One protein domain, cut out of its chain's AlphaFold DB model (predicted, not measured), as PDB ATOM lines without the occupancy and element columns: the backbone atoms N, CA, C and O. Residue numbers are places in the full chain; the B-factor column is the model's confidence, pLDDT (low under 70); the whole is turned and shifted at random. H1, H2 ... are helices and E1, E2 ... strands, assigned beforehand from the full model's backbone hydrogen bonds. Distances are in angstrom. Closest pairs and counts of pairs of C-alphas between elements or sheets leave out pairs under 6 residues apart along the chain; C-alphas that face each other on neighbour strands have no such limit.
ATOM      1  N   GLN A 109     192.995 125.500 205.721       90.81
ATOM      2  CA  GLN A 109     192.174 124.854 204.709       90.81
ATOM      3  C   GLN A 109     191.242 125.887 204.089       90.81
ATOM      4  O   GLN A 109     190.363 126.413 204.766       90.81
ATOM      5  N   ASN A 110     191.399 126.149 202.796       91.88
ATOM      6  CA  ASN A 110     190.460 126.988 202.056       91.88
ATOM      7  C   ASN A 110     189.119 126.251 201.927       91.88
ATOM      8  O   ASN A 110     189.091 125.093 201.507       91.88
ATOM      9  N   THR A 111     188.021 126.918 202.271       91.94
ATOM     10  CA  THR A 111     186.655 126.367 202.234       91.94
ATOM     11  C   THR A 111     185.756 127.066 201.224       91.94
ATOM     12  O   THR A 111     184.779 126.464 200.770       91.94
ATOM     13  N   ALA A 112     186.128 128.272 200.789       93.81
ATOM     14  CA  ALA A 112     185.521 128.953 199.655       93.81
ATOM     15  C   ALA A 112     186.568 129.750 198.871       93.81
ATOM     16  O   ALA A 112     187.339 130.519 199.449       93.81
ATOM     17  N   ILE A 113     186.572 129.606 197.547       92.75
ATOM     18  CA  ILE A 113     187.438 130.355 196.636       92.75
ATOM     19  C   ILE A 113     186.643 130.917 195.460       92.75
ATOM     20  O   ILE A 113     185.638 130.351 195.029       92.75
ATOM     21  N   GLN A 114     187.105 132.041 194.934       91.94
ATOM     22  CA  GLN A 114     186.538 132.703 193.772       91.94
ATOM     23  C   GLN A 114     187.570 132.753 192.660       91.94
ATOM     24  O   GLN A 114     188.688 133.204 192.884       91.94
ATOM     25  N   LEU A 115     187.183 132.315 191.466       91.81
ATOM     26  CA  LEU A 115     187.992 132.394 190.257       91.81
ATOM     27  C   LEU A 115     187.592 133.624 189.457       91.81
ATOM     28  O   LEU A 115     186.405 133.883 189.242       91.81
ATOM     29  N   MET A 116     188.588 134.361 188.990       92.31
ATOM     30  CA  MET A 116     188.423 135.584 188.228       92.31
ATOM     31  C   MET A 116     189.419 135.653 187.078       92.31
ATOM     32  O   MET A 116     190.465 135.007 187.099       92.31
ATOM     33  N   THR A 117     189.123 136.493 186.096       91.12
ATOM     34  CA  THR A 117     190.064 136.843 185.028       91.12
ATOM     35  C   THR A 117     190.070 138.355 184.819       91.12
ATOM     36  O   THR A 117     189.006 138.975 184.917       91.12
ATOM     37  N   PRO A 118     191.236 138.981 184.583       92.06
ATOM     38  CA  PRO A 118     191.276 140.391 184.233       92.06
ATOM     39  C   PRO A 118     190.660 140.607 182.848       92.06
ATOM     40  O   PRO A 118     190.881 139.817 181.928       92.06
ATOM     41  N   VAL A 119     189.912 141.696 182.703       91.44
ATOM     42  CA  VAL A 119     189.222 142.069 181.465       91.44
ATOM     43  C   VAL A 119     189.448 143.539 181.117       91.44
ATOM     44  O   VAL A 119     189.581 144.388 182.002       91.44
ATOM     45  N   SER A 120     189.482 143.844 179.820       91.44
ATOM     46  CA  SER A 120     189.480 145.214 179.301       91.44
ATOM     47  C   SER A 120     188.071 145.815 179.271       91.44
ATOM     48  O   SER A 120     187.069 145.108 179.410       91.44
ATOM     49  N   ASP A 121     187.980 147.127 179.049       90.50
ATOM     50  CA  ASP A 121     186.694 147.820 178.926       90.50
ATOM     51  C   ASP A 121     185.878 147.326 177.726       90.50
ATOM     52  O   ASP A 121     184.655 147.190 177.823       90.50
ATOM     53  N   GLU A 122     186.545 146.984 176.623       91.62
ATOM     54  CA  GLU A 122     185.911 146.396 175.443       91.62
ATOM     55  C   GLU A 122     185.344 145.006 175.750       91.62
ATOM     56  O   GLU A 122     184.214 144.703 175.372       91.62
ATOM     57  N   GLN A 123     186.094 144.172 176.481       90.06
ATOM     58  CA  GLN A 123     185.633 142.840 176.887       90.06
ATOM     59  C   GLN A 123     184.436 142.926 177.838       90.06
ATOM     60  O   GLN A 123     183.484 142.162 177.698       90.06
ATOM     61  N   VAL A 124     184.438 143.890 178.762       88.94
ATOM     62  CA  VAL A 124     183.283 144.167 179.628       88.94
ATOM     63  C   VAL A 124     182.069 144.611 178.808       88.94
ATOM     64  O   VAL A 124     180.959 144.139 179.052       88.94
ATOM     65  N   ALA A 125     182.256 145.506 177.835       90.56
ATOM     66  CA  ALA A 125     181.170 145.958 176.967       90.56
ATOM     67  C   ALA A 125     180.557 144.803 176.159       90.56
ATOM     68  O   ALA A 125     179.345 144.784 175.952       90.56
ATOM     69  N   GLU A 126     181.370 143.829 175.745       90.69
ATOM     70  CA  GLU A 126     180.891 142.616 175.081       90.69
ATOM     71  C   GLU A 126     180.115 141.704 176.038       90.69
ATOM     72  O   GLU A 126     179.017 141.263 175.706       90.69
ATOM     73  N   LEU A 127     180.630 141.478 177.252       87.81
ATOM     74  CA  LEU A 127     179.958 140.659 178.267       87.81
ATOM     75  C   LEU A 127     178.571 141.200 178.624       87.81
ATOM     76  O   LEU A 127     177.627 140.426 178.746       87.81
ATOM     77  N   ARG A 128     178.417 142.527 178.691       90.38
ATOM     78  CA  ARG A 128     177.129 143.199 178.937       90.38
ATOM     79  C   ARG A 128     176.064 142.939 177.872       90.38
ATOM     80  O   ARG A 128     174.889 143.186 178.130       90.38
ATOM     81  N   LYS A 129     176.441 142.460 176.681       92.19
ATOM     82  CA  LYS A 129     175.477 142.056 175.645       92.19
ATOM     83  C   LYS A 129     174.826 140.709 175.958       92.19
ATOM     84  O   LYS A 129     173.777 140.409 175.390       92.19
ATOM     85  N   ASN A 130     175.426 139.900 176.836       88.94
ATOM     86  CA  ASN A 130     174.837 138.651 177.295       88.94
ATOM     87  C   ASN A 130     173.755 138.948 178.356       88.94
ATOM     88  O   ASN A 130     174.080 139.524 179.393       88.94
ATOM     89  N   PRO A 131     172.489 138.536 178.153       88.06
ATOM     90  CA  PRO A 131     171.414 138.767 179.121       88.06
ATOM     91  C   PRO A 131     171.615 138.071 180.478       88.06
ATOM     92  O   PRO A 131     170.973 138.457 181.452       88.06
ATOM     93  N   GLU A 132     172.480 137.057 180.566       86.25
ATOM     94  CA  GLU A 132     172.797 136.370 181.826       86.25
ATOM     95  C   GLU A 132     173.893 137.072 182.643       86.25
ATOM     96  O   GLU A 132     174.103 136.736 183.812       86.25
ATOM     97  N   PHE A 133     174.584 138.049 182.050       87.75
ATOM     98  CA  PHE A 133     175.650 138.791 182.708       87.75
ATOM     99  C   PHE A 133     175.106 139.709 183.808       87.75
ATOM    100  O   PHE A 133     174.126 140.431 183.611       87.75
ATOM    101  N   LYS A 134     175.780 139.736 184.963       90.31
ATOM    102  CA  LYS A 134     175.443 140.635 186.071       90.31
ATOM    103  C   LYS A 134     176.607 141.576 186.334       90.31
ATOM    104  O   LYS A 134     177.742 141.145 186.477       90.31
ATOM    105  N   GLU A 135     176.323 142.864 186.526       89.81
ATOM    106  CA  GLU A 135     177.363 143.837 186.915       89.81
ATOM    107  C   GLU A 135     178.065 143.457 188.229       89.81
ATOM    108  O   GLU A 135     179.235 143.774 188.411       89.81
ATOM    109  N   ALA A 136     177.380 142.733 189.122       88.31
ATOM    110  CA  ALA A 136     177.960 142.204 190.358       88.31
ATOM    111  C   ALA A 136     179.085 141.173 190.125       88.31
ATOM    112  O   ALA A 136     179.844 140.880 191.051       88.31
ATOM    113  N   ASP A 137     179.198 140.634 188.908       88.38
ATOM    114  CA  ASP A 137     180.280 139.738 188.504       88.38
ATOM    115  C   ASP A 137     181.537 140.513 188.082       88.38
ATOM    116  O   ASP A 137     182.583 139.900 187.893       88.38
ATOM    117  N   ILE A 138     181.485 141.849 187.972       91.75
ATOM    118  CA  ILE A 138     182.684 142.681 187.832       91.75
ATOM    119  C   ILE A 138     183.165 143.101 189.214       91.75
ATOM    120  O   ILE A 138     182.440 143.720 189.993       91.75
ATOM    121  N   GLN A 139     184.434 142.836 189.491       90.62
ATOM    122  CA  GLN A 139     185.113 143.283 190.697       90.62
ATOM    123  C   GLN A 139     186.310 144.158 190.336       90.62
ATOM    124  O   GLN A 139     187.030 143.901 189.371       90.62
ATOM    125  N   ALA A 140     186.528 145.215 191.113       88.56
ATOM    126  CA  ALA A 140     187.725 146.033 190.991       88.56
ATOM    127  C   ALA A 140     188.860 145.408 191.807       88.56
ATOM    128  O   ALA A 140     188.674 145.072 192.977       88.56
ATOM    129  N   ARG A 141     190.050 145.299 191.211       84.50
ATOM    130  CA  ARG A 141     191.274 144.874 191.898       84.50
ATOM    131  C   ARG A 141     192.397 145.848 191.569       84.50
ATOM    132  O   ARG A 141     193.043 145.752 190.526       84.50
ATOM    133  N   GLY A 142     192.609 146.820 192.456       83.88
ATOM    134  CA  GLY A 142     193.491 147.953 192.175       83.88
ATOM    135  C   GLY A 142     193.023 148.699 190.922       83.88
ATOM    136  O   GLY A 142     191.888 149.158 190.868       83.88
ATOM    137  N   ASN A 143     193.883 148.763 189.903       85.25
ATOM    138  CA  ASN A 143     193.578 149.413 188.622       85.25
ATOM    139  C   ASN A 143     192.959 148.467 187.574       85.25
ATOM    140  O   ASN A 143     192.684 148.903 186.459       85.25
ATOM    141  N   ALA A 144     192.771 147.182 187.893       88.31
ATOM    142  CA  ALA A 144     192.222 146.194 186.967       88.31
ATOM    143  C   ALA A 144     190.735 145.923 187.238       88.31
ATOM    144  O   ALA A 144     190.289 145.897 188.390       88.31
ATOM    145  N   LYS A 145     189.984 145.662 186.164       91.62
ATOM    146  CA  LYS A 145     188.643 145.074 186.232       91.62
ATOM    147  C   LYS A 145     188.774 143.565 186.106       91.62
ATOM    148  O   LYS A 145     189.437 143.067 185.200       91.62
ATOM    149  N   MET A 146     188.143 142.859 187.024       93.56
ATOM    150  CA  MET A 146     188.125 141.409 187.089       93.56
ATOM    151  C   MET A 146     186.700 140.945 186.841       93.56
ATOM    152  O   MET A 146     185.772 141.515 187.405       93.56
ATOM    153  N   VAL A 147     186.517 139.911 186.029       92.88
ATOM    154  CA  VAL A 147     185.229 139.224 185.912       92.88
ATOM    155  C   VAL A 147     185.296 137.927 186.691       92.88
ATOM    156  O   VAL A 147     186.238 137.147 186.542       92.88
ATOM    157  N   VAL A 148     184.289 137.717 187.527       91.75
ATOM    158  CA  VAL A 148     184.065 136.495 188.284       91.75
ATOM    159  C   VAL A 148     183.625 135.404 187.327       91.75
ATOM    160  O   VAL A 148     182.614 135.529 186.647       91.75
ATOM    161  N   LEU A 149     184.392 134.322 187.296       90.00
ATOM    162  CA  LEU A 149     184.119 133.176 186.440       90.00
ATOM    163  C   LEU A 149     183.399 132.068 187.195       90.00
ATOM    164  O   LEU A 149     182.520 131.411 186.653       90.00
ATOM    165  N   SER A 150     183.794 131.836 188.447       90.25
ATOM    166  CA  SER A 150     183.227 130.766 189.258       90.25
ATOM    167  C   SER A 150     183.482 131.007 190.742       90.25
ATOM    168  O   SER A 150     184.438 131.687 191.124       90.25
ATOM    169  N   LYS A 151     182.629 130.427 191.584       91.50
ATOM    170  CA  LYS A 151     182.830 130.325 193.033       91.50
ATOM    171  C   LYS A 151     182.788 128.852 193.397       91.50
ATOM    172  O   LYS A 151     181.842 128.158 193.036       91.50
ATOM    173  N   VAL A 152     183.809 128.387 194.102       90.69
ATOM    174  CA  VAL A 152     183.985 126.976 194.445       90.69
ATOM    175  C   VAL A 152     184.094 126.844 195.953       90.69
ATOM    176  O   VAL A 152     184.851 127.571 196.592       90.69
ATOM    177  N   THR A 153     183.323 125.924 196.521       90.69
ATOM    178  CA  THR A 153     183.234 125.693 197.967       90.69
ATOM    179  C   THR A 153     183.427 124.217 198.296       90.69
ATOM    180  O   THR A 153     183.064 123.352 197.496       90.69
ATOM    181  N   GLY A 154     183.943 123.929 199.490       82.62
ATOM    182  CA  GLY A 154     184.032 122.569 200.028       82.62
ATOM    183  C   GLY A 154     185.030 121.663 199.295       82.62
ATOM    184  O   GLY A 154     186.117 122.092 198.905       82.62
ATOM    185  N   ASP A 155     184.654 120.399 199.110       80.06
ATOM    186  CA  ASP A 155     185.558 119.296 198.735       80.06
ATOM    187  C   ASP A 155     186.180 119.411 197.333       80.06
ATOM    188  O   ASP A 155     187.122 118.694 196.998       80.06
ATOM    189  N   HIS A 156     185.696 120.333 196.502       82.31
ATOM    190  CA  HIS A 156     186.247 120.575 195.168       82.31
ATOM    191  C   HIS A 156     187.499 121.462 195.173       82.31
ATOM    192  O   HIS A 156     188.190 121.547 194.155       82.31
ATOM    193  N   ILE A 157     187.799 122.122 196.295       86.38
ATOM    194  CA  ILE A 157     188.903 123.081 196.405       86.38
ATOM    195  C   ILE A 157     190.285 122.428 196.264       86.38
ATOM    196  O   ILE A 157     191.093 122.980 195.521       86.38
ATOM    197  N   PRO A 158     190.599 121.271 196.883       84.19
ATOM    198  CA  PRO A 158     191.906 120.636 196.700       84.19
ATOM    199  C   PRO A 158     192.212 120.298 195.235       84.19
ATOM    200  O   PRO A 158     193.325 120.526 194.765       84.19
ATOM    201  N   VAL A 159     191.210 119.810 194.495       85.88
ATOM    202  CA  VAL A 159     191.344 119.502 193.063       85.88
ATOM    203  C   VAL A 159     191.560 120.780 192.254       85.88
ATOM    204  O   VAL A 159     192.450 120.829 191.407       85.88
ATOM    205  N   LEU A 160     190.807 121.839 192.563       87.00
ATOM    206  CA  LEU A 160     190.966 123.139 191.922       87.00
ATOM    207  C   LEU A 160     192.343 123.767 192.204       87.00
ATOM    208  O   LEU A 160     192.983 124.256 191.279       87.00
ATOM    209  N   ASN A 161     192.840 123.705 193.442       85.38
ATOM    210  CA  ASN A 161     194.172 124.208 193.793       85.38
ATOM    211  C   ASN A 161     195.269 123.534 192.956       85.38
ATOM    212  O   ASN A 161     196.130 124.228 192.425       85.38
ATOM    213  N   ASN A 162     195.192 122.211 192.767       86.69
ATOM    214  CA  ASN A 162     196.122 121.485 191.901       86.69
ATOM    215  C   ASN A 162     196.032 121.967 190.440       86.69
ATOM    216  O   ASN A 162     197.046 122.245 189.805       86.69
ATOM    217  N   SER A 163     194.819 122.152 189.909       86.88
ATOM    218  CA  SER A 163     194.636 122.703 188.558       86.88
ATOM    219  C   SER A 163     195.185 124.125 188.406       86.88
ATOM    220  O   SER A 163     195.727 124.451 187.348       86.88
ATOM    221  N   ILE A 164     195.069 124.972 189.431       86.12
ATOM    222  CA  ILE A 164     195.644 126.326 189.433       86.12
ATOM    223  C   ILE A 164     197.175 126.262 189.475       86.12
ATOM    224  O   ILE A 164     197.832 126.978 188.718       86.12
ATOM    225  N   GLU A 165     197.750 125.392 190.306       88.62
ATOM    226  CA  GLU A 165     199.199 125.190 190.390       88.62
ATOM    227  C   GLU A 165     199.771 124.726 189.043       88.62
ATOM    228  O   GLU A 165     200.754 125.291 188.557       88.62
ATOM    229  N   VAL A 166     199.097 123.784 188.370       89.06
ATOM    230  CA  VAL A 166     199.455 123.360 187.007       89.06
ATOM    231  C   VAL A 166     199.464 124.550 186.043       89.06
ATOM    232  O   VAL A 166     200.412 124.687 185.269       89.06
ATOM    233  N   ILE A 167     198.465 125.440 186.096       87.88
ATOM    234  CA  ILE A 167     198.432 126.639 185.239       87.88
ATOM    235  C   ILE A 167     199.649 127.524 185.501       87.88
ATOM    236  O   ILE A 167     200.354 127.883 184.557       87.88
ATOM    237  N   GLN A 168     199.915 127.845 186.767       87.19
ATOM    238  CA  GLN A 168     201.008 128.737 187.156       87.19
ATOM    239  C   GLN A 168     202.376 128.174 186.754       87.19
ATOM    240  O   GLN A 168     203.191 128.883 186.158       87.19
ATOM    241  N   VAL A 169     202.619 126.890 187.030       90.81
ATOM    242  CA  VAL A 169     203.871 126.211 186.677       90.81
ATOM    243  C   VAL A 169     204.065 126.207 185.164       90.81
ATOM    244  O   VAL A 169     205.114 126.630 184.684       90.81
ATOM    245  N   GLN A 170     203.059 125.788 184.395       91.19
ATOM    246  CA  GLN A 170     203.206 125.678 182.942       91.19
ATOM    247  C   GLN A 170     203.302 127.042 182.248       91.19
ATOM    248  O   GLN A 170     204.058 127.178 181.288       91.19
ATOM    249  N   GLN A 171     202.615 128.078 182.742       89.25
ATOM    250  CA  GLN A 171     202.781 129.443 182.230       89.25
ATOM    251  C   GLN A 171     204.205 129.963 182.437       89.25
ATOM    252  O   GLN A 171     204.798 130.507 181.501       89.25
ATOM    253  N   ASN A 172     204.782 129.744 183.623       91.44
ATOM    254  CA  ASN A 172     206.172 130.101 183.900       91.44
ATOM    255  C   ASN A 172     207.149 129.307 183.021       91.44
ATOM    256  O   ASN A 172     208.068 129.894 182.448       91.44
ATOM    257  N   THR A 173     206.918 128.003 182.845       92.75
ATOM    258  CA  THR A 173     207.709 127.155 181.943       92.75
ATOM    259  C   THR A 173     207.665 127.677 180.507       92.75
ATOM    260  O   THR A 173     208.711 127.852 179.888       92.75
ATOM    261  N   ILE A 174     206.482 128.001 179.976       93.75
ATOM    262  CA  ILE A 174     206.338 128.554 178.619       93.75
ATOM    263  C   ILE A 174     207.072 129.889 178.488       93.75
ATOM    264  O   ILE A 174     207.743 130.111 177.480       93.75
ATOM    265  N   LEU A 175     206.976 130.772 179.487       93.12
ATOM    266  CA  LEU A 175     207.686 132.052 179.478       93.12
ATOM    267  C   LEU A 175     209.206 131.847 179.399       93.12
ATOM    268  O   LEU A 175     209.867 132.461 178.559       93.12
ATOM    269  N   GLN A 176     209.748 130.950 180.226       94.38
ATOM    270  CA  GLN A 176     211.173 130.612 180.233       94.38
ATOM    271  C   GLN A 176     211.616 129.967 178.915       94.38
ATOM    272  O   GLN A 176     212.636 130.361 178.352       94.38
ATOM    273  N   LEU A 177     210.834 129.023 178.386       95.50
ATOM    274  CA  LEU A 177     211.128 128.355 177.119       95.50
ATOM    275  C   LEU A 177     211.083 129.325 175.935       95.50
ATOM    276  O   LEU A 177     211.946 129.247 175.069       95.50
ATOM    277  N   ARG A 178     210.146 130.283 175.906       93.06
ATOM    278  CA  ARG A 178     210.113 131.325 174.863       93.06
ATOM    279  C   ARG A 178     211.324 132.250 174.933       93.06
ATOM    280  O   ARG A 178     211.884 132.592 173.895       93.06
ATOM    281  N   ALA A 179     211.751 132.635 176.136       94.00
ATOM    282  CA  ALA A 179     212.979 133.408 176.304       94.00
ATOM    283  C   ALA A 179     214.210 132.612 175.832       94.00
ATOM    284  O   ALA A 179     215.061 133.147 175.122       94.00
ATOM    285  N   ALA A 180     214.274 131.316 176.158       92.19
ATOM    286  CA  ALA A 180     215.330 130.424 175.689       92.19
ATOM    287  C   ALA A 180     215.299 130.225 174.164       92.19
ATOM    288  O   ALA A 180     216.356 130.210 173.540       92.19
ATOM    289  N   GLU A 181     214.116 130.124 173.548       91.00
ATOM    290  CA  GLU A 181     213.954 130.013 172.091       91.00
ATOM    291  C   GLU A 181     214.520 131.244 171.375       91.00
ATOM    292  O   GLU A 181     215.232 131.105 170.382       91.00
ATOM    293  N   GLN A 182     214.247 132.441 171.905       91.38
ATOM    294  CA  GLN A 182     214.767 133.698 171.364       91.38
ATOM    295  C   GLN A 182     216.289 133.821 171.514       91.38
ATOM    296  O   GLN A 182     216.940 134.412 170.653       91.38
ATOM    297  N   ALA A 183     216.855 133.269 172.589       92.06
ATOM    298  CA  ALA A 183     218.293 133.290 172.848       92.06
ATOM    299  C   ALA A 183     219.066 132.167 172.128       92.06
ATOM    300  O   ALA A 183     220.285 132.258 171.975       92.06
ATOM    301  N   ALA A 184     218.389 131.097 171.702       89.94
ATOM    302  CA  ALA A 184     219.028 129.945 171.085       89.94
ATOM    303  C   ALA A 184     219.508 130.259 169.661       89.94
ATOM    304  O   ALA A 184     218.739 130.652 168.786       89.94
ATOM    305  N   THR A 185     220.790 130.007 169.398       89.31
ATOM    306  CA  THR A 185     221.394 130.131 168.060       89.31
ATOM    307  C   THR A 185     221.538 128.788 167.344       89.31
ATOM    308  O   THR A 185     221.747 128.768 166.135       89.31
ATOM    309  N   ASP A 186     221.425 127.678 168.075       93.69
ATOM    310  CA  ASP A 186     221.537 126.313 167.559       93.69
ATOM    311  C   ASP A 186     220.164 125.727 167.184       93.69
ATOM    312  O   ASP A 186     219.208 125.791 167.961       93.69
ATOM    313  N   GLU A 187     220.067 125.125 165.998       89.94
ATOM    314  CA  GLU A 187     218.803 124.595 165.472       89.94
ATOM    315  C   GLU A 187     218.321 123.342 166.221       89.94
ATOM    316  O   GLU A 187     217.114 123.158 166.392       89.94
ATOM    317  N   ALA A 188     219.228 122.508 166.743       90.56
ATOM    318  CA  ALA A 188     218.837 121.346 167.544       90.56
ATOM    319  C   ALA A 188     218.282 121.771 168.916       90.56
ATOM    320  O   ALA A 188     217.295 121.203 169.390       90.56
ATOM    321  N   ALA A 189     218.863 122.804 169.532       90.25
ATOM    322  CA  ALA A 189     218.337 123.423 170.744       90.25
ATOM    323  C   ALA A 189     216.950 124.041 170.508       90.25
ATOM    324  O   ALA A 189     216.029 123.769 171.279       90.25
ATOM    325  N   LYS A 190     216.758 124.788 169.410       91.31
ATOM    326  CA  LYS A 190     215.438 125.333 169.039       91.31
ATOM    327  C   LYS A 190     214.394 124.237 168.833       91.31
ATOM    328  O   LYS A 190     213.268 124.384 169.300       91.31
ATOM    329  N   ALA A 191     214.751 123.133 168.172       93.38
ATOM    330  CA  ALA A 191     213.835 122.012 167.965       93.38
ATOM    331  C   ALA A 191     213.382 121.382 169.296       93.38
ATOM    332  O   ALA A 191     212.187 121.170 169.492       93.38
ATOM    333  N   ARG A 192     214.312 121.163 170.238       94.12
ATOM    334  CA  ARG A 192     213.988 120.660 171.587       94.12
ATOM    335  C   ARG A 192     213.108 121.633 172.368       94.12
ATOM    336  O   ARG A 192     212.127 121.217 172.972       94.12
ATOM    337  N   ILE A 193     213.422 122.930 172.326       94.25
ATOM    338  CA  ILE A 193     212.628 123.964 173.003       94.25
ATOM    339  C   ILE A 193     211.199 124.008 172.444       94.25
ATOM    340  O   ILE A 193     210.248 124.097 173.216       94.25
ATOM    341  N   LYS A 194     211.025 123.875 171.123       93.31
ATOM    342  CA  LYS A 194     209.696 123.787 170.493       93.31
ATOM    343  C   LYS A 194     208.909 122.556 170.935       93.31
ATOM    344  O   LYS A 194     207.706 122.663 171.157       93.31
ATOM    345  N   GLU A 195     209.567 121.407 171.081       95.56
ATOM    346  CA  GLU A 195     208.927 120.192 171.593       95.56
ATOM    347  C   GLU A 195     208.435 120.385 173.037       95.56
ATOM    348  O   GLU A 195     207.285 120.078 173.349       95.56
ATOM    349  N   GLU A 196     209.266 120.963 173.906       94.75
ATOM    350  CA  GLU A 196     208.893 121.254 175.296       94.75
ATOM    351  C   GLU A 196     207.791 122.324 175.392       94.75
ATOM    352  O   GLU A 196     206.867 122.190 176.197       94.75
ATOM    353  N   LEU A 197     207.804 123.337 174.516       94.69
ATOM    354  CA  LEU A 197     206.710 124.309 174.399       94.69
ATOM    355  C   LEU A 197     205.391 123.636 174.010       94.69
ATOM    356  O   LEU A 197     204.342 123.975 174.568       94.69
ATOM    357  N   ALA A 198     205.430 122.684 173.075       95.50
ATOM    358  CA  ALA A 198     204.251 121.929 172.669       95.50
ATOM    359  C   ALA A 198     203.708 121.075 173.826       95.50
ATOM    360  O   ALA A 198     202.503 121.101 174.078       95.50
ATOM    361  N   LYS A 199     204.583 120.398 174.585       95.38
ATOM    362  CA  LYS A 199     204.193 119.623 175.780       95.38
ATOM    363  C   LYS A 199     203.547 120.505 176.848       95.38
ATOM    364  O   LYS A 199     202.462 120.182 177.325       95.38
ATOM    365  N   ALA A 200     204.167 121.634 177.190       92.75
ATOM    366  CA  ALA A 200     203.621 122.562 178.180       92.75
ATOM    367  C   ALA A 200     202.256 123.134 177.743       92.75
ATOM    368  O   ALA A 200     201.334 123.265 178.551       92.75
ATOM    369  N   THR A 201     202.097 123.415 176.445       92.94
ATOM    370  CA  THR A 201     200.829 123.897 175.871       92.94
ATOM    371  C   THR A 201     199.737 122.822 175.891       92.94
ATOM    372  O   THR A 201     198.586 123.129 176.209       92.94
ATOM    373  N   ASP A 202     200.069 121.562 175.599       94.44
ATOM    374  CA  ASP A 202     199.131 120.432 175.672       94.44
ATOM    375  C   ASP A 202     198.626 120.203 177.107       94.44
ATOM    376  O   ASP A 202     197.423 120.046 177.323       94.44
ATOM    377  N   VAL A 203     199.514 120.292 178.105       93.38
ATOM    378  CA  VAL A 203     199.127 120.220 179.526       93.38
ATOM    379  C   VAL A 203     198.155 121.345 179.891       93.38
ATOM    380  O   VAL A 203     197.114 121.077 180.495       93.38
ATOM    381  N   LEU A 204     198.440 122.591 179.489       90.94
ATOM    382  CA  LEU A 204     197.523 123.715 179.713       90.94
ATOM    383  C   LEU A 204     196.178 123.533 179.002       90.94
ATOM    384  O   LEU A 204     195.148 123.920 179.549       90.94
ATOM    385  N   THR A 205     196.172 122.941 177.809       91.00
ATOM    386  CA  THR A 205     194.946 122.696 177.035       91.00
ATOM    387  C   THR A 205     194.071 121.654 177.728       91.00
ATOM    388  O   THR A 205     192.899 121.914 177.993       91.00
ATOM    389  N   LYS A 206     194.653 120.519 178.134       92.06
ATOM    390  CA  LYS A 206     193.952 119.472 178.896       92.06
ATOM    391  C   LYS A 206     193.415 119.991 180.226       92.06
ATOM    392  O   LYS A 206     192.291 119.663 180.609       92.06
ATOM    393  N   ASN A 207     194.192 120.822 180.921       89.12
ATOM    394  CA  ASN A 207     193.739 121.427 182.167       89.12
ATOM    395  C   ASN A 207     192.601 122.435 181.934       89.12
ATOM    396  O   ASN A 207     191.637 122.427 182.692       89.12
ATOM    397  N   ALA A 208     192.650 123.242 180.870       86.56
ATOM    398  CA  ALA A 208     191.557 124.147 180.505       86.56
ATOM    399  C   ALA A 208     190.268 123.390 180.139       86.56
ATOM    400  O   ALA A 208     189.183 123.804 180.538       86.56
ATOM    401  N   GLU A 209     190.361 122.251 179.445       90.38
ATOM    402  CA  GLU A 209     189.198 121.391 179.184       90.38
ATOM    403  C   GLU A 209     188.593 120.829 180.475       90.38
ATOM    404  O   GLU A 209     187.370 120.818 180.639       90.38
ATOM    405  N   PHE A 210     189.440 120.367 181.400       89.25
ATOM    406  CA  PHE A 210     189.006 119.901 182.715       89.25
ATOM    407  C   PHE A 210     188.324 121.024 183.509       89.25
ATOM    408  O   PHE A 210     187.220 120.831 184.021       89.25
ATOM    409  N   MET A 211     188.941 122.206 183.557       88.62
ATOM    410  CA  MET A 211     188.415 123.393 184.235       88.62
ATOM    411  C   MET A 211     187.097 123.873 183.614       88.62
ATOM    412  O   MET A 211     186.166 124.233 184.336       88.62
ATOM    413  N   GLY A 212     186.981 123.809 182.287       87.69
ATOM    414  CA  GLY A 212     185.771 124.157 181.550       87.69
ATOM    415  C   GLY A 212     184.618 123.218 181.884       87.69
ATOM    416  O   GLY A 212     183.523 123.676 182.201       87.69
ATOM    417  N   LYS A 213     184.879 121.905 181.892       88.31
ATOM    418  CA  LYS A 213     183.878 120.876 182.223       88.31
ATOM    419  C   LYS A 213     183.466 120.895 183.695       88.31
ATOM    420  O   LYS A 213     182.300 120.666 183.994       88.31
ATOM    421  N   THR A 214     184.413 121.136 184.599       85.56
ATOM    422  CA  THR A 214     184.196 120.980 186.049       85.56
ATOM    423  C   THR A 214     183.706 122.268 186.704       85.56
ATOM    424  O   THR A 214     182.865 122.218 187.596       85.56
ATOM    425  N   TYR A 215     184.210 123.423 186.260       85.38
ATOM    426  CA  TYR A 215     183.986 124.712 186.921       85.38
ATOM    427  C   TYR A 215     183.420 125.797 185.995       85.38
ATOM    428  O   TYR A 215     183.196 126.914 186.460       85.38
ATOM    429  N   GLY A 216     183.202 125.500 184.706       82.75
ATOM    430  CA  GLY A 216     182.750 126.479 183.710       82.75
ATOM    431  C   GLY A 216     183.837 127.467 183.271       82.75
ATOM    432  O   GLY A 216     183.530 128.516 182.712       82.75
ATOM    433  N   VAL A 217     185.112 127.160 183.532       82.94
ATOM    434  CA  VAL A 217     186.240 128.079 183.328       82.94
ATOM    435  C   VAL A 217     187.102 127.635 182.150       82.94
ATOM    436  O   VAL A 217     187.798 126.632 182.232       82.94
ATOM    437  N   VAL A 218     187.092 128.408 181.062       77.25
ATOM    438  CA  VAL A 218     187.797 128.069 179.803       77.25
ATOM    439  C   VAL A 218     189.082 128.868 179.559       77.25
ATOM    440  O   VAL A 218     189.728 128.709 178.527       77.25
ATOM    441  N   THR A 219     189.459 129.752 180.484       79.31
ATOM    442  CA  THR A 219     190.654 130.600 180.368       79.31
ATOM    443  C   THR A 219     191.748 130.149 181.327       79.31
ATOM    444  O   THR A 219     191.469 129.746 182.452       79.31
ATOM    445  N   ASN A 220     193.002 130.270 180.887       76.12
ATOM    446  CA  ASN A 220     194.184 130.049 181.723       76.12
ATOM    447  C   ASN A 220     194.672 131.343 182.401       76.12
ATOM    448  O   ASN A 220     195.559 131.294 183.248       76.12
ATOM    449  N   ASN A 221     194.123 132.508 182.047       83.88
ATOM    450  CA  ASN A 221     194.469 133.776 182.691       83.88
ATOM    451  C   ASN A 221     193.634 133.957 183.965       83.88
ATOM    452  O   ASN A 221     192.661 134.713 183.976       83.88
ATOM    453  N   LEU A 222     193.967 133.187 184.999       84.75
ATOM    454  CA  LEU A 222     193.187 133.106 186.224       84.75
ATOM    455  C   LEU A 222     193.872 133.818 187.378       84.75
ATOM    456  O   LEU A 222     195.069 133.678 187.620       84.75
ATOM    457  N   VAL A 223     193.051 134.520 188.139       86.44
ATOM    458  CA  VAL A 223     193.353 135.002 189.476       86.44
ATOM    459  C   VAL A 223     192.323 134.380 190.398       86.44
ATOM    460  O   VAL A 223     191.157 134.254 190.024       86.44
ATOM    461  N   PHE A 224     192.732 133.985 191.595       87.81
ATOM    462  CA  PHE A 224     191.795 133.491 192.587       87.81
ATOM    463  C   PHE A 224     191.937 134.251 193.895       87.81
ATOM    464  O   PHE A 224     193.031 134.687 194.252       87.81
ATOM    465  N   ASP A 225     190.817 134.367 194.597       90.00
ATOM    466  CA  ASP A 225     190.750 134.898 195.948       90.00
ATOM    467  C   ASP A 225     190.129 133.853 196.870       90.00
ATOM    468  O   ASP A 225     189.171 133.164 196.510       90.00
ATOM    469  N   VAL A 226     190.691 133.724 198.069       91.62
ATOM    470  CA  VAL A 226     190.152 132.843 199.102       91.62
ATOM    471  C   VAL A 226     189.101 133.617 199.881       91.62
ATOM    472  O   VAL A 226     189.424 134.517 200.654       91.62
ATOM    473  N   LEU A 227     187.838 133.282 199.641       93.19
ATOM    474  CA  LEU A 227     186.695 133.917 200.288       93.19
ATOM    475  C   LEU A 227     186.513 133.426 201.721       93.19
ATOM    476  O   LEU A 227     186.053 134.181 202.569       93.19
ATOM    477  N   GLU A 228     186.861 132.169 201.985       94.62
ATOM    478  CA  GLU A 228     186.793 131.588 203.318       94.62
ATOM    479  C   GLU A 228     187.883 130.536 203.513       94.62
ATOM    480  O   GLU A 228     188.161 129.732 202.615       94.62
ATOM    481  N   ALA A 229     188.490 130.537 204.697       94.69
ATOM    482  CA  ALA A 229     189.417 129.510 205.136       94.69
ATOM    483  C   ALA A 229     189.247 129.182 206.623       94.69
ATOM    484  O   ALA A 229     188.870 130.029 207.435       94.69
TER     485      ALA A 229
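Overview. This is residues 109 to 229 of the 273 residues of an uncharacterized protein of Verrucomicrobia bacterium (UniProt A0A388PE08). A small curled sheet of four strands forms a head, and a long helical hairpin, H2 and H3, reaches away from it as an arm that makes the length. The short helix H1 packs on the sheet at the end of E1, away from the start of H2. The 121 printed residues hold E1 H1 E2 E3 H2 H3 E4 in chain order; the sheet, E2 E3 E1 E4, is antiparallel and the class is mixed. The whole is loose, with a radius of gyration of the C-alphas of 17.2 A and spans of 52 by 36 by 27 A.

Arrangement. In the strongly twisted sheet, E1, residues 109 to 119, is antiparallel to E4, residues 223 to 229, with N 114 and O 225 within hydrogen-bond range at 2.8 A. On its other side is E3, residues 144 to 153, antiparallel, with N 115 and O 150 at 2.8 A. E2, residues 138 to 141, forms a hairpin with E3, N 139 and O 146 being 2.8 A apart. E1 bends by 63 degrees at residue 112 and E3 by 60 degrees at residue 149. H1, residues 121 to 127, is on the sheet at a height of 9.1 A. H2, residues 154 to 183, only grazes the sheet with residues 154 to 164; the C-alphas of Thr 111 and Gly 154, its closest to E1, are 5.1 A apart. H3, residues 187 to 215, touches H2 at a shallow tilt of 22 degrees, opposite ways; their closest C-alphas, Gln 170 and Ala 200, are 5.7 A apart. Each O i to N i+4 pair is within hydrogen-bond range in H1 and H3, and 24 of 26 in H2.

Along the chain. E1 begins at C-alpha 109 (192.174, 124.854, 204.709) and measures 29.1 A. H2 measures 45.0 A, H3 40.9 A and E3 24.9 A. E4 ends at C-alpha 229 (189.417, 129.510, 205.136).

Size, cuts and confidence. The farthest C-alphas, of Pro 131 and Asp 186, are 52.9 A apart. The printed part has no cut, no link is long, and no printed residue is under 70 in pLDDT.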